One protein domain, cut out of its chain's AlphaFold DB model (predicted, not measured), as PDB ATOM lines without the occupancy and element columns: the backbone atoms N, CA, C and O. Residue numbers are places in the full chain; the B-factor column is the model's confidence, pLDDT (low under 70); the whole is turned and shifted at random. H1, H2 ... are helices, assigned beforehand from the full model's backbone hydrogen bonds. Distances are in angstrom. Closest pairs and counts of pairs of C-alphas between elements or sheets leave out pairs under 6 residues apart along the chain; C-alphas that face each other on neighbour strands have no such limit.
ATOM      1  N   LEU A  95      33.026  20.979  19.441       89.62
ATOM      2  CA  LEU A  95      31.950  21.862  19.864       89.62
ATOM      3  C   LEU A  95      30.637  21.625  19.109       89.62
ATOM      4  O   LEU A  95      29.597  22.086  19.575       89.62
ATOM      5  N   SER A  96      30.642  20.888  17.992       87.94
ATOM      6  CA  SER A  96      29.417  20.631  17.220       87.94
ATOM      7  C   SER A  96      28.386  19.809  18.002       87.94
ATOM      8  O   SER A  96      27.193  19.878  17.714       87.94
ATOM      9  N   THR A  97      28.834  19.092  19.034       86.44
ATOM     10  CA  THR A  97      28.005  18.268  19.924       86.44
ATOM     11  C   THR A  97      28.029  18.753  21.376       86.44
ATOM     12  O   THR A  97      27.063  18.555  22.122       86.44
ATOM     13  N   SER A  98      29.096  19.442  21.785       88.50
ATOM     14  CA  SER A  98      29.374  19.757  23.191       88.50
ATOM     15  C   SER A  98      29.345  21.244  23.551       88.50
ATOM     16  O   SER A  98      29.650  21.574  24.693       88.50
ATOM     17  N   PHE A  99      28.945  22.135  22.627       89.06
ATOM     18  CA  PHE A  99      28.873  23.575  22.910       89.06
ATOM     19  C   PHE A  99      28.109  23.867  24.222       89.06
ATOM     20  O   PHE A  99      27.059  23.244  24.436       89.06
ATOM     21  N   PRO A 100      28.590  24.799  25.074       85.19
ATOM     22  CA  PRO A 100      28.044  25.070  26.412       85.19
ATOM     23  C   PRO A 100      26.737  25.889  26.415       85.19
ATOM     24  O   PRO A 100      26.541  26.764  27.249       85.19
ATOM     25  N   LEU A 101      25.826  25.594  25.489       83.62
ATOM     26  CA  LEU A 101      24.441  26.070  25.485       83.62
ATOM     27  C   LEU A 101      23.520  24.876  25.238       83.62
ATOM     28  O   LEU A 101      23.918  23.893  24.600       83.62
ATOM     29  N   THR A 102      22.280  24.952  25.723       81.19
ATOM     30  CA  THR A 102      21.333  23.842  25.531       81.19
ATOM     31  C   THR A 102      20.918  23.717  24.068       81.19
ATOM     32  O   THR A 102      20.591  22.620  23.610       81.19
ATOM     33  N   ALA A 103      21.014  24.826  23.321       79.56
ATOM     34  CA  ALA A 103      20.730  24.907  21.893       79.56
ATOM     35  C   ALA A 103      19.302  24.431  21.561       79.56
ATOM     36  O   ALA A 103      19.039  23.837  20.512       79.56
ATOM     37  N   SER A 104      18.392  24.662  22.509       79.88
ATOM     38  CA  SER A 104      16.996  24.236  22.451       79.88
ATOM     39  C   SER A 104      16.037  25.420  22.534       79.88
ATOM     40  O   SER A 104      14.846  25.236  22.296       79.88
ATOM     41  N   ASN A 105      16.527  26.629  22.810       77.44
ATOM     42  CA  ASN A 105      15.715  27.833  22.928       77.44
ATOM     43  C   ASN A 105      16.146  28.917  21.931       77.44
ATOM     44  O   ASN A 105      17.093  28.771  21.157       77.44
ATOM     45  N   THR A 106      15.426  30.037  21.921       77.88
ATOM     46  CA  THR A 106      15.894  31.221  21.195       77.88
ATOM     47  C   THR A 106      17.167  31.756  21.848       77.88
ATOM     48  O   THR A 106      17.436  31.501  23.021       77.88
ATOM     49  N   ARG A 107      17.939  32.549  21.101       78.06
ATOM     50  CA  ARG A 107      19.148  33.191  21.623       78.06
ATOM     51  C   ARG A 107      18.877  33.943  22.923       78.06
ATOM     52  O   ARG A 107      19.630  33.795  23.872       78.06
ATOM     53  N   ASP A 108      17.812  34.737  22.974       77.06
ATOM     54  CA  ASP A 108      17.528  35.558  24.153       77.06
ATOM     55  C   ASP A 108      17.132  34.718  25.367       77.06
ATOM     56  O   ASP A 108      17.453  35.104  26.483       77.06
ATOM     57  N   GLU A 109      16.509  33.554  25.175       78.12
ATOM     58  CA  GLU A 109      16.254  32.618  26.275       78.12
ATOM     59  C   GLU A 109      17.535  31.907  26.741       78.12
ATOM     60  O   GLU A 109      17.769  31.821  27.942       78.12
ATOM     61  N   GLU A 110      18.406  31.461  25.826       78.31
ATOM     62  CA  GLU A 110      19.708  30.854  26.179       78.31
ATOM     63  C   GLU A 110      20.661  31.851  26.868       78.31
ATOM     64  O   GLU A 110      21.501  31.462  27.679       78.31
ATOM     65  N   CYS A 111      20.540  33.136  26.523       80.19
ATOM     66  CA  CYS A 111      21.398  34.218  27.006       80.19
ATOM     67  C   CYS A 111      20.835  34.968  28.218       80.19
ATOM     68  O   CYS A 111      21.473  35.901  28.714       80.19
ATOM     69  N   LYS A 112      19.651  34.592  28.713       74.50
ATOM     70  CA  LYS A 112      19.194  35.047  30.028       74.50
ATOM     71  C   LYS A 112      20.086  34.443  31.104       74.50
ATOM     72  O   LYS A 112      20.589  33.333  30.965       74.50
ATOM     73  N   LYS A 113      20.247  35.182  32.207       62.72
ATOM     74  CA  LYS A 113      20.982  34.717  33.387       62.72
ATOM     75  C   LYS A 113      20.469  33.320  33.776       62.72
ATOM     76  O   LYS A 113      19.288  33.210  34.119       62.72
ATOM     77  N   PRO A 114      21.314  32.279  33.748       60.34
ATOM     78  CA  PRO A 114      20.883  30.953  34.124       60.34
ATOM     79  C   PRO A 114      20.590  30.931  35.626       60.34
ATOM     80  O   PRO A 114      21.232  31.651  36.405       60.34
ATOM     81  N   PRO A 115      19.653  30.089  36.080       55.59
ATOM     82  CA  PRO A 115      19.637  29.687  37.474       55.59
ATOM     83  C   PRO A 115      21.004  29.087  37.861       55.59
ATOM     84  O   PRO A 115      21.648  28.453  37.019       55.59
ATOM     85  N   PRO A 116      21.442  29.250  39.125       52.19
ATOM     86  CA  PRO A 116      22.802  28.937  39.597       52.19
ATOM     87  C   PRO A 116      23.252  27.471  39.432       52.19
ATOM     88  O   PRO A 116      24.387  27.141  39.750       52.19
ATOM     89  N   THR A 117      22.386  26.585  38.939       52.34
ATOM     90  CA  THR A 117      22.624  25.143  38.781       52.34
ATOM     91  C   THR A 117      22.416  24.632  37.350       52.34
ATOM     92  O   THR A 117      22.382  23.420  37.140       52.34
ATOM     93  N   SER A 118      22.250  25.514  36.360       55.84
ATOM     94  CA  SER A 118      21.928  25.115  34.980       55.84
ATOM     95  C   SER A 118      23.040  25.426  33.979       55.84
ATOM     96  O   SER A 118      23.814  26.363  34.158       55.84
ATOM     97  N   ALA A 119      23.103  24.632  32.909       55.28
ATOM     98  CA  ALA A 119      23.890  24.950  31.723       55.28
ATOM     99  C   ALA A 119      23.281  26.171  31.003       55.28
ATOM    100  O   ALA A 119      22.065  26.232  30.840       55.28
ATOM    101  N   GLY A 120      24.111  27.123  30.568       61.28
ATOM    102  CA  GLY A 120      23.672  28.360  29.915       61.28
ATOM    103  C   GLY A 120      24.753  29.446  29.944       61.28
ATOM    104  O   GLY A 120      25.867  29.201  30.407       61.28
ATOM    105  N   ALA A 121      24.435  30.651  29.463       61.66
ATOM    106  CA  ALA A 121      25.352  31.795  29.520       61.66
ATOM    107  C   ALA A 121      25.856  32.053  30.955       61.66
ATOM    108  O   ALA A 121      25.087  32.021  31.898       61.66
ATOM    109  N   GLY A 122      27.141  32.310  31.157       67.50
ATOM    110  CA  GLY A 122      27.753  32.543  32.467       67.50
ATOM    111  C   GLY A 122      28.410  31.309  33.087       67.50
ATOM    112  O   GLY A 122      29.034  31.430  34.141       67.50
ATOM    113  N   THR A 123      28.315  30.138  32.445       75.31
ATOM    114  CA  THR A 123      29.057  28.924  32.842       75.31
ATOM    115  C   THR A 123      30.321  28.686  32.011       75.31
ATOM    116  O   THR A 123      31.187  27.915  32.424       75.31
ATOM    117  N   ALA A 124      30.445  29.346  30.855       85.25
ATOM    118  CA  ALA A 124      31.601  29.264  29.970       85.25
ATOM    119  C   ALA A 124      31.767  30.550  29.148       85.25
ATOM    120  O   ALA A 124      30.792  31.072  28.600       85.25
ATOM    121  N   LEU A 125      33.009  31.009  28.967       87.38
ATOM    122  CA  LEU A 125      33.312  32.224  28.198       87.38
ATOM    123  C   LEU A 125      32.876  32.122  26.730       87.38
ATOM    124  O   LEU A 125      32.482  33.124  26.142       87.38
ATOM    125  N   ALA A 126      32.911  30.931  26.122       89.19
ATOM    126  CA  ALA A 126      32.425  30.746  24.754       89.19
ATOM    127  C   ALA A 126      30.905  30.968  24.636       89.19
ATOM    128  O   ALA A 126      30.449  31.531  23.640       89.19
ATOM    129  N   ALA A 127      30.122  30.572  25.648       86.31
ATOM    130  CA  ALA A 127      28.688  30.864  25.696       86.31
ATOM    131  C   ALA A 127      28.445  32.369  25.884       86.31
ATOM    132  O   ALA A 127      27.658  32.956  25.141       86.31
ATOM    133  N   ASP A 128      29.182  33.002  26.802       83.25
ATOM    134  CA  ASP A 128      29.113  34.452  27.033       83.25
ATOM    135  C   ASP A 128      29.436  35.237  25.764       83.25
ATOM    136  O   ASP A 128      28.692  36.135  25.375       83.25
ATOM    137  N   ALA A 129      30.507  34.861  25.067       85.56
ATOM    138  CA  ALA A 129      30.912  35.498  23.825       85.56
ATOM    139  C   ALA A 129      29.841  35.359  22.739       85.56
ATOM    140  O   ALA A 129      29.544  36.329  22.050       85.56
ATOM    141  N   ILE A 130      29.196  34.198  22.603       86.44
ATOM    142  CA  ILE A 130      28.050  34.056  21.696       86.44
ATOM    143  C   ILE A 130      26.924  35.022  22.094       86.44
ATOM    144  O   ILE A 130      26.389  35.735  21.242       86.44
ATOM    145  N   CYS A 131      26.601  35.104  23.383       81.94
ATOM    146  CA  CYS A 131      25.563  35.986  23.909       81.94
ATOM    147  C   CYS A 131      25.902  37.480  23.861       81.94
ATOM    148  O   CYS A 131      24.999  38.308  23.934       81.94
ATOM    149  N   LEU A 132      27.167  37.858  23.723       80.69
ATOM    150  CA  LEU A 132      27.581  39.255  23.578       80.69
ATOM    151  C   LEU A 132      27.771  39.640  22.108       80.69
ATOM    152  O   LEU A 132      27.395  40.733  21.690       80.69
ATOM    153  N   CYS A 133      28.333  38.733  21.315       81.31
ATOM    154  CA  CYS A 133      28.845  39.037  19.986       81.31
ATOM    155  C   CYS A 133      27.893  38.680  18.846       81.31
ATOM    156  O   CYS A 133      28.179  39.058  17.715       81.31
ATOM    157  N   THR A 134      26.799  37.954  19.103       79.56
ATOM    158  CA  THR A 134      25.836  37.565  18.060       79.56
ATOM    159  C   THR A 134      24.523  38.333  18.160       79.56
ATOM    160  O   THR A 134      24.015  38.623  19.253       79.56
ATOM    161  N   LYS A 135      23.949  38.612  16.987       72.94
ATOM    162  CA  LYS A 135      22.652  39.276  16.833       72.94
ATOM    163  C   LYS A 135      21.507  38.349  17.228       72.94
ATOM    164  O   LYS A 135      21.512  37.165  16.874       72.94
ATOM    165  N   SER A 136      20.479  38.902  17.876       64.00
ATOM    166  CA  SER A 136      19.176  38.231  17.900       64.00
ATOM    167  C   SER A 136      18.602  38.199  16.475       64.00
ATOM    168  O   SER A 136      18.943  39.036  15.638       64.00
ATOM    169  N   ALA A 137      17.713  37.251  16.178       57.88
ATOM    170  CA  ALA A 137      17.093  37.133  14.853       57.88
ATOM    171  C   ALA A 137      16.260  38.368  14.432       57.88
ATOM    172  O   ALA A 137      15.847  38.460  13.281       57.88
ATOM    173  N   THR A 138      16.007  39.306  15.352       54.81
ATOM    174  CA  THR A 138      15.096  40.445  15.178       54.81
ATOM    175  C   THR A 138      15.768  41.818  15.302       54.81
ATOM    176  O   THR A 138      15.092  42.826  15.105       54.81
ATOM    177  N   THR A 139      17.069  41.906  15.614       53.12
ATOM    178  CA  THR A 139      17.755  43.196  15.844       53.12
ATOM    179  C   THR A 139      19.187  43.242  15.304       53.12
ATOM    180  O   THR A 139      19.821  42.220  15.046       53.12
ATOM    181  N   ALA A 140      19.715  44.460  15.131       53.28
ATOM    182  CA  ALA A 140      21.053  44.710  14.612       53.28
ATOM    183  C   ALA A 140      22.037  45.129  15.719       53.28
ATOM    184  O   ALA A 140      22.285  46.314  15.877       53.28
ATOM    185  N   HIS A 141      22.662  44.190  16.432       52.34
ATOM    186  CA  HIS A 141      23.897  44.482  17.179       52.34
ATOM    187  C   HIS A 141      24.890  43.313  17.185       52.34
ATOM    188  O   HIS A 141      24.582  42.239  17.685       52.34
ATOM    189  N   ASP A 142      26.094  43.554  16.659       57.28
ATOM    190  CA  ASP A 142      27.296  42.777  16.983       57.28
ATOM    191  C   ASP A 142      28.128  43.655  17.935       57.28
ATOM    192  O   ASP A 142      28.881  44.514  17.485       57.28
ATOM    193  N   ALA A 143      27.958  43.511  19.255       66.12
ATOM    194  CA  ALA A 143      28.627  44.380  20.240       66.12
ATOM    195  C   ALA A 143      30.160  44.217  20.264       66.12
ATOM    196  O   ALA A 143      30.866  45.022  20.866       66.12
ATOM    197  N   CYS A 144      30.669  43.171  19.613       73.75
ATOM    198  CA  CYS A 144      32.078  42.802  19.629       73.75
ATOM    199  C   CYS A 144      32.872  43.304  18.419       73.75
ATOM    200  O   CYS A 144      34.087  43.132  18.403       73.75
ATOM    201  N   LEU A 145      32.225  43.902  17.410       69.56
ATOM    202  CA  LEU A 145      32.897  44.380  16.201       69.56
ATOM    203  C   LEU A 145      32.584  45.850  15.939       69.56
ATOM    204  O   LEU A 145      31.439  46.283  16.030       69.56
ATOM    205  N   SER A 146      33.607  46.611  15.545       64.56
ATOM    206  CA  SER A 146      33.443  47.986  15.057       64.56
ATOM    207  C   SER A 146      32.884  48.042  13.627       64.56
ATOM    208  O   SER A 146      32.293  49.047  13.239       64.56
ATOM    209  N   SER A 147      33.045  46.966  12.846       62.09
ATOM    210  CA  SER A 147      32.488  46.797  11.498       62.09
ATOM    211  C   SER A 147      32.320  45.312  11.146       62.09
ATOM    212  O   SER A 147      33.149  44.499  11.552       62.09
ATOM    213  N   GLY A 148      31.304  44.961  10.350       66.56
ATOM    214  CA  GLY A 148      31.000  43.573   9.961       66.56
ATOM    215  C   GLY A 148      29.951  42.902  10.856       66.56
ATOM    216  O   GLY A 148      29.303  43.569  11.662       66.56
ATOM    217  N   ASN A 149      29.742  41.591  10.680       71.19
ATOM    218  CA  ASN A 149      28.886  40.793  11.559       71.19
ATOM    219  C   ASN A 149      29.451  39.393  11.831       71.19
ATOM    220  O   ASN A 149      29.971  38.726  10.936       71.19
ATOM    221  N   ILE A 150      29.292  38.911  13.067       79.50
ATOM    222  CA  ILE A 150      29.547  37.498  13.393       79.50
ATOM    223  C   ILE A 150      28.417  36.643  12.796       79.50
ATOM    224  O   ILE A 150      28.641  35.567  12.225       79.50
ATOM    225  N   GLY A 151      27.195  37.174  12.862       75.75
ATOM    226  CA  GLY A 151      25.983  36.587  12.304       75.75
ATOM    227  C   GLY A 151      24.817  36.626  13.291       75.75
ATOM    228  O   GLY A 151      24.980  36.927  14.472       75.75
ATOM    229  N   SER A 152      23.629  36.310  12.787       68.50
ATOM    230  CA  SER A 152      22.426  36.052  13.583       68.50
ATOM    231  C   SER A 152      22.101  34.570  13.523       68.50
ATOM    232  O   SER A 152      22.272  33.966  12.461       68.50
ATOM    233  N   TYR A 153      21.570  33.988  14.598       64.44
ATOM    234  CA  TYR A 153      21.019  32.642  14.490       64.44
ATOM    235  C   TYR A 153      19.915  32.343  15.499       64.44
ATOM    236  O   TYR A 153      19.912  32.842  16.623       64.44
ATOM    237  N   ASN A 154      19.003  31.465  15.085       62.84
ATOM    238  CA  ASN A 154      18.066  30.808  15.983       62.84
ATOM    239  C   ASN A 154      18.795  29.646  16.654       62.84
ATOM    240  O   ASN A 154      19.096  28.648  16.008       62.84
ATOM    241  N   MET A 155      19.077  29.762  17.951       70.44
ATOM    242  CA  MET A 155      19.767  28.734  18.748       70.44
ATOM    243  C   MET A 155      18.883  27.514  19.057       70.44
ATOM    244  O   MET A 155      19.079  26.854  20.066       70.44
ATOM    245  N   HIS A 156      17.925  27.206  18.184       72.06
ATOM    246  CA  HIS A 156      16.934  26.154  18.346       72.06
ATOM    247  C   HIS A 156      16.951  25.214  17.136       72.06
ATOM    248  O   HIS A 156      17.106  25.653  15.993       72.06
ATOM    249  N   GLY A 157      16.738  23.923  17.388       73.56
ATOM    250  CA  GLY A 157      16.597  22.892  16.360       73.56
ATOM    251  C   GLY A 157      17.823  21.988  16.208       73.56
ATOM    252  O   GLY A 157      18.863  22.181  16.834       73.56
ATOM    253  N   ALA A 158      17.697  20.973  15.349       74.56
ATOM    254  CA  ALA A 158      18.636  19.846  15.273       74.56
ATOM    255  C   ALA A 158      20.093  20.227  14.932       74.56
ATOM    256  O   ALA A 158      21.015  19.493  15.274       74.56
ATOM    257  N   THR A 159      20.319  21.368  14.276       80.56
ATOM    258  CA  THR A 159      21.651  21.833  13.840       80.56
ATOM    259  C   THR A 159      22.203  22.980  14.688       80.56
ATOM    260  O   THR A 159      23.245  23.561  14.357       80.56
ATOM    261  N   ALA A 160      21.530  23.325  15.789       84.12
ATOM    262  CA  ALA A 160      21.853  24.512  16.569       84.12
ATOM    263  C   ALA A 160      23.284  24.466  17.137       84.12
ATOM    264  O   ALA A 160      24.018  25.443  17.008       84.12
ATOM    265  N   LYS A 161      23.751  23.321  17.652       86.75
ATOM    266  CA  LYS A 161      25.125  23.192  18.176       86.75
ATOM    267  C   LYS A 161      26.219  23.299  17.110       86.75
ATOM    268  O   LYS A 161      27.200  24.008  17.316       86.75
ATOM    269  N   ALA A 162      26.038  22.674  15.946       87.56
ATOM    270  CA  ALA A 162      26.960  22.832  14.817       87.56
ATOM    271  C   ALA A 162      27.043  24.300  14.362       87.56
ATOM    272  O   ALA A 162      28.114  24.812  14.018       87.56
ATOM    273  N   THR A 163      25.918  25.011  14.432       87.38
ATOM    274  CA  THR A 163      25.896  26.440  14.132       87.38
ATOM    275  C   THR A 163      26.619  27.267  15.193       87.38
ATOM    276  O   THR A 163      27.419  28.133  14.845       87.38
ATOM    277  N   LEU A 164      26.408  26.980  16.480       88.31
ATOM    278  CA  LEU A 164      27.129  27.632  17.578       88.31
ATOM    279  C   LEU A 164      28.644  27.442  17.449       88.31
ATOM    280  O   LEU A 164      29.393  28.407  17.586       88.31
ATOM    281  N   ALA A 165      29.095  26.239  17.085       91.06
ATOM    282  CA  ALA A 165      30.503  25.972  16.798       91.06
ATOM    283  C   ALA A 165      31.035  26.832  15.634       91.06
ATOM    284  O   ALA A 165      32.142  27.366  15.710       91.06
ATOM    285  N   THR A 166      30.230  27.030  14.585       90.25
ATOM    286  CA  THR A 166      30.580  27.900  13.448       90.25
ATOM    287  C   THR A 166      30.690  29.368  13.867       90.25
ATOM    288  O   THR A 166      31.648  30.048  13.500       90.25
ATOM    289  N   LEU A 167      29.732  29.872  14.652       88.81
ATOM    290  CA  LEU A 167      29.747  31.248  15.162       88.81
ATOM    291  C   LEU A 167      30.937  31.485  16.094       88.81
ATOM    292  O   LEU A 167      31.616  32.501  15.977       88.81
ATOM    293  N   TRP A 168      31.238  30.520  16.958       91.12
ATOM    294  CA  TRP A 168      32.424  30.562  17.802       91.12
ATOM    295  C   TRP A 168      33.715  30.616  16.982       91.12
ATOM    296  O   TRP A 168      34.596  31.416  17.285       91.12
ATOM    297  N   GLY A 169      33.811  29.837  15.899       91.00
ATOM    298  CA  GLY A 169      34.943  29.904  14.973       91.00
ATOM    299  C   GLY A 169      35.159  31.310  14.399       91.00
ATOM    300  O   GLY A 169      36.298  31.767  14.314       91.00
ATOM    301  N   LYS A 170      34.076  32.030  14.081       89.06
ATOM    302  CA  LYS A 170      34.148  33.430  13.634       89.06
ATOM    303  C   LYS A 170      34.603  34.372  14.747       89.06
ATOM    304  O   LYS A 170      35.471  35.198  14.504       89.06
ATOM    305  N   ILE A 171      34.061  34.232  15.960       88.44
ATOM    306  CA  ILE A 171      34.482  35.038  17.120       88.44
ATOM    307  C   ILE A 171      35.975  34.843  17.383       88.44
ATOM    308  O   ILE A 171      36.702  35.822  17.517       88.44
ATOM    309  N   LYS A 172      36.452  33.593  17.390       89.06
ATOM    310  CA  LYS A 172      37.870  33.272  17.575       89.06
ATOM    311  C   LYS A 172      38.746  33.964  16.526       89.06
ATOM    312  O   LYS A 172      39.738  34.583  16.891       89.06
ATOM    313  N   ALA A 173      38.341  33.929  15.255       87.38
ATOM    314  CA  ALA A 173      39.069  34.598  14.179       87.38
ATOM    315  C   ALA A 173      39.157  36.125  14.364       87.38
ATOM    316  O   ALA A 173      40.133  36.735  13.937       87.38
ATOM    317  N   GLU A 174      38.163  36.752  14.997       85.38
ATOM    318  CA  GLU A 174      38.214  38.174  15.353       85.38
ATOM    319  C   GLU A 174      39.090  38.418  16.591       85.38
ATOM    320  O   GLU A 174      39.891  39.351  16.598       85.38
ATOM    321  N   CYS A 175      39.020  37.550  17.607       84.56
ATOM    322  CA  CYS A 175      39.909  37.610  18.770       84.56
ATOM    323  C   CYS A 175      41.389  37.506  18.373       84.56
ATOM    324  O   CYS A 175      42.204  38.264  18.896       84.56
ATOM    325  N   ASP A 176      41.726  36.638  17.415       83.88
ATOM    326  CA  ASP A 176      43.097  36.437  16.921       83.88
ATOM    327  C   ASP A 176      43.678  37.694  16.232       83.88
ATOM    328  O   ASP A 176      44.894  37.826  16.100       83.88
ATOM    329  N   LYS A 177      42.834  38.651  15.815       82.44
ATOM    330  CA  LYS A 177      43.279  39.954  15.280       82.44
ATOM    331  C   LYS A 177      43.627  40.957  16.379       82.44
ATOM    332  O   LYS A 177      44.385  41.891  16.132       82.44
ATOM    333  N   ILE A 178      43.030  40.803  17.559       76.25
ATOM    334  CA  ILE A 178      43.143  41.741  18.685       76.25
ATOM    335  C   ILE A 178      44.226  41.273  19.658       76.25
ATOM    336  O   ILE A 178      44.986  42.085  20.183       76.25
ATOM    337  N   VAL A 179      44.297  39.964  19.902       69.44
ATOM    338  CA  VAL A 179      45.275  39.351  20.798       69.44
ATOM    339  C   VAL A 179      46.487  38.929  19.965       69.44
ATOM    340  O   VAL A 179      46.387  37.969  19.202       69.44
ATOM    341  N   PRO A 180      47.642  39.609  20.072       58.66
ATOM    342  CA  PRO A 180      48.829  39.200  19.333       58.66
ATOM    343  C   PRO A 180      49.267  37.792  19.757       58.66
ATOM    344  O   PRO A 180      49.280  37.460  20.941       58.66
ATOM    345  N   ALA A 181      49.711  36.983  18.789       58.09
ATOM    346  CA  ALA A 181      50.119  35.584  18.984       58.09
ATOM    347  C   ALA A 181      51.343  35.383  19.907       58.09
ATOM    348  O   ALA A 181      51.779  34.254  20.128       58.09
TER     349      ALA A 181
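This is residues 95 to 181 of the 227 residues of the protein "Variant surface glycoprotein" of Trypanosoma brucei (UniProt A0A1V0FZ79). One long helix, H4, is crossed about perpendicularly by a shorter one, H3, while the very short H1 packs on residues 161 to 165 of H4. Much of the rest is loop: the tiny helix H2 lies away from H4 and near H3, two long stretches have no named element, and the end of H4 with the residues after it, 176 to 181, sticks out. The printed part has 87 residues with four named helices, H1, H2, H3 and H4 in that order, and no named strand. The class is all helix, though these helices hold 36 of the 87 residues, under half. The whole is compact, with a radius of gyration of the C-alphas of 12.5 A and spans of 35 by 29 by 23 A.

H4, residues 160 to 178, touches H1, residues 95 to 98, with residues 161 to 165 alone; the closest C-alphas of the two, those of Ser 96 and Ala 162, are 4.1 A apart. H2, residues 107 to 110, is apart from both H1 and H4. H2 is close to but not clearly touching H3, residues 125 to 133; their closest C-alphas, those of Arg 107 and Cys 131, are 7.4 A apart. H4 touches H3 with residues 164 to 171 alone, and the lines of the two helices are about perpendicular, at 83 degrees. The closest C-alphas of this pair are those of Ile 130 and Trp 168, at 6.8 A. H1 and H3 are apart. In H3 every O i to N i+4 pair is within hydrogen-bond range and in H4 13 of 15 are, while H1 and H2 are too short for such a pair.

H1 begins at C-alpha 95, at (31.950, 21.862, 19.864), and is 4.7 A from first to last C-alpha. H2 is 5.2 A long by the same measure. H3 begins at C-alpha 125, at (33.312, 32.224, 28.198), and is 11.6 A long. H4 is 27.5 A long, from C-alpha 160 at (21.853, 24.512, 16.569) to C-alpha 178 at (43.143, 41.741, 18.685).

The two C-alphas farthest apart, those of Gly 157 and Pro 180, are 36.2 A apart. The printed part has no cut. The link from H1 to H2 is short, with 8 residues; those from H2 to H3, with 14, and from H3 to H4, with 26, are long. The mean pLDDT of the printed part is 75.4; it is under 70 in residues 113 to 122, 136 to 143, 145 to 148, 152 to 154 and 179 to 181.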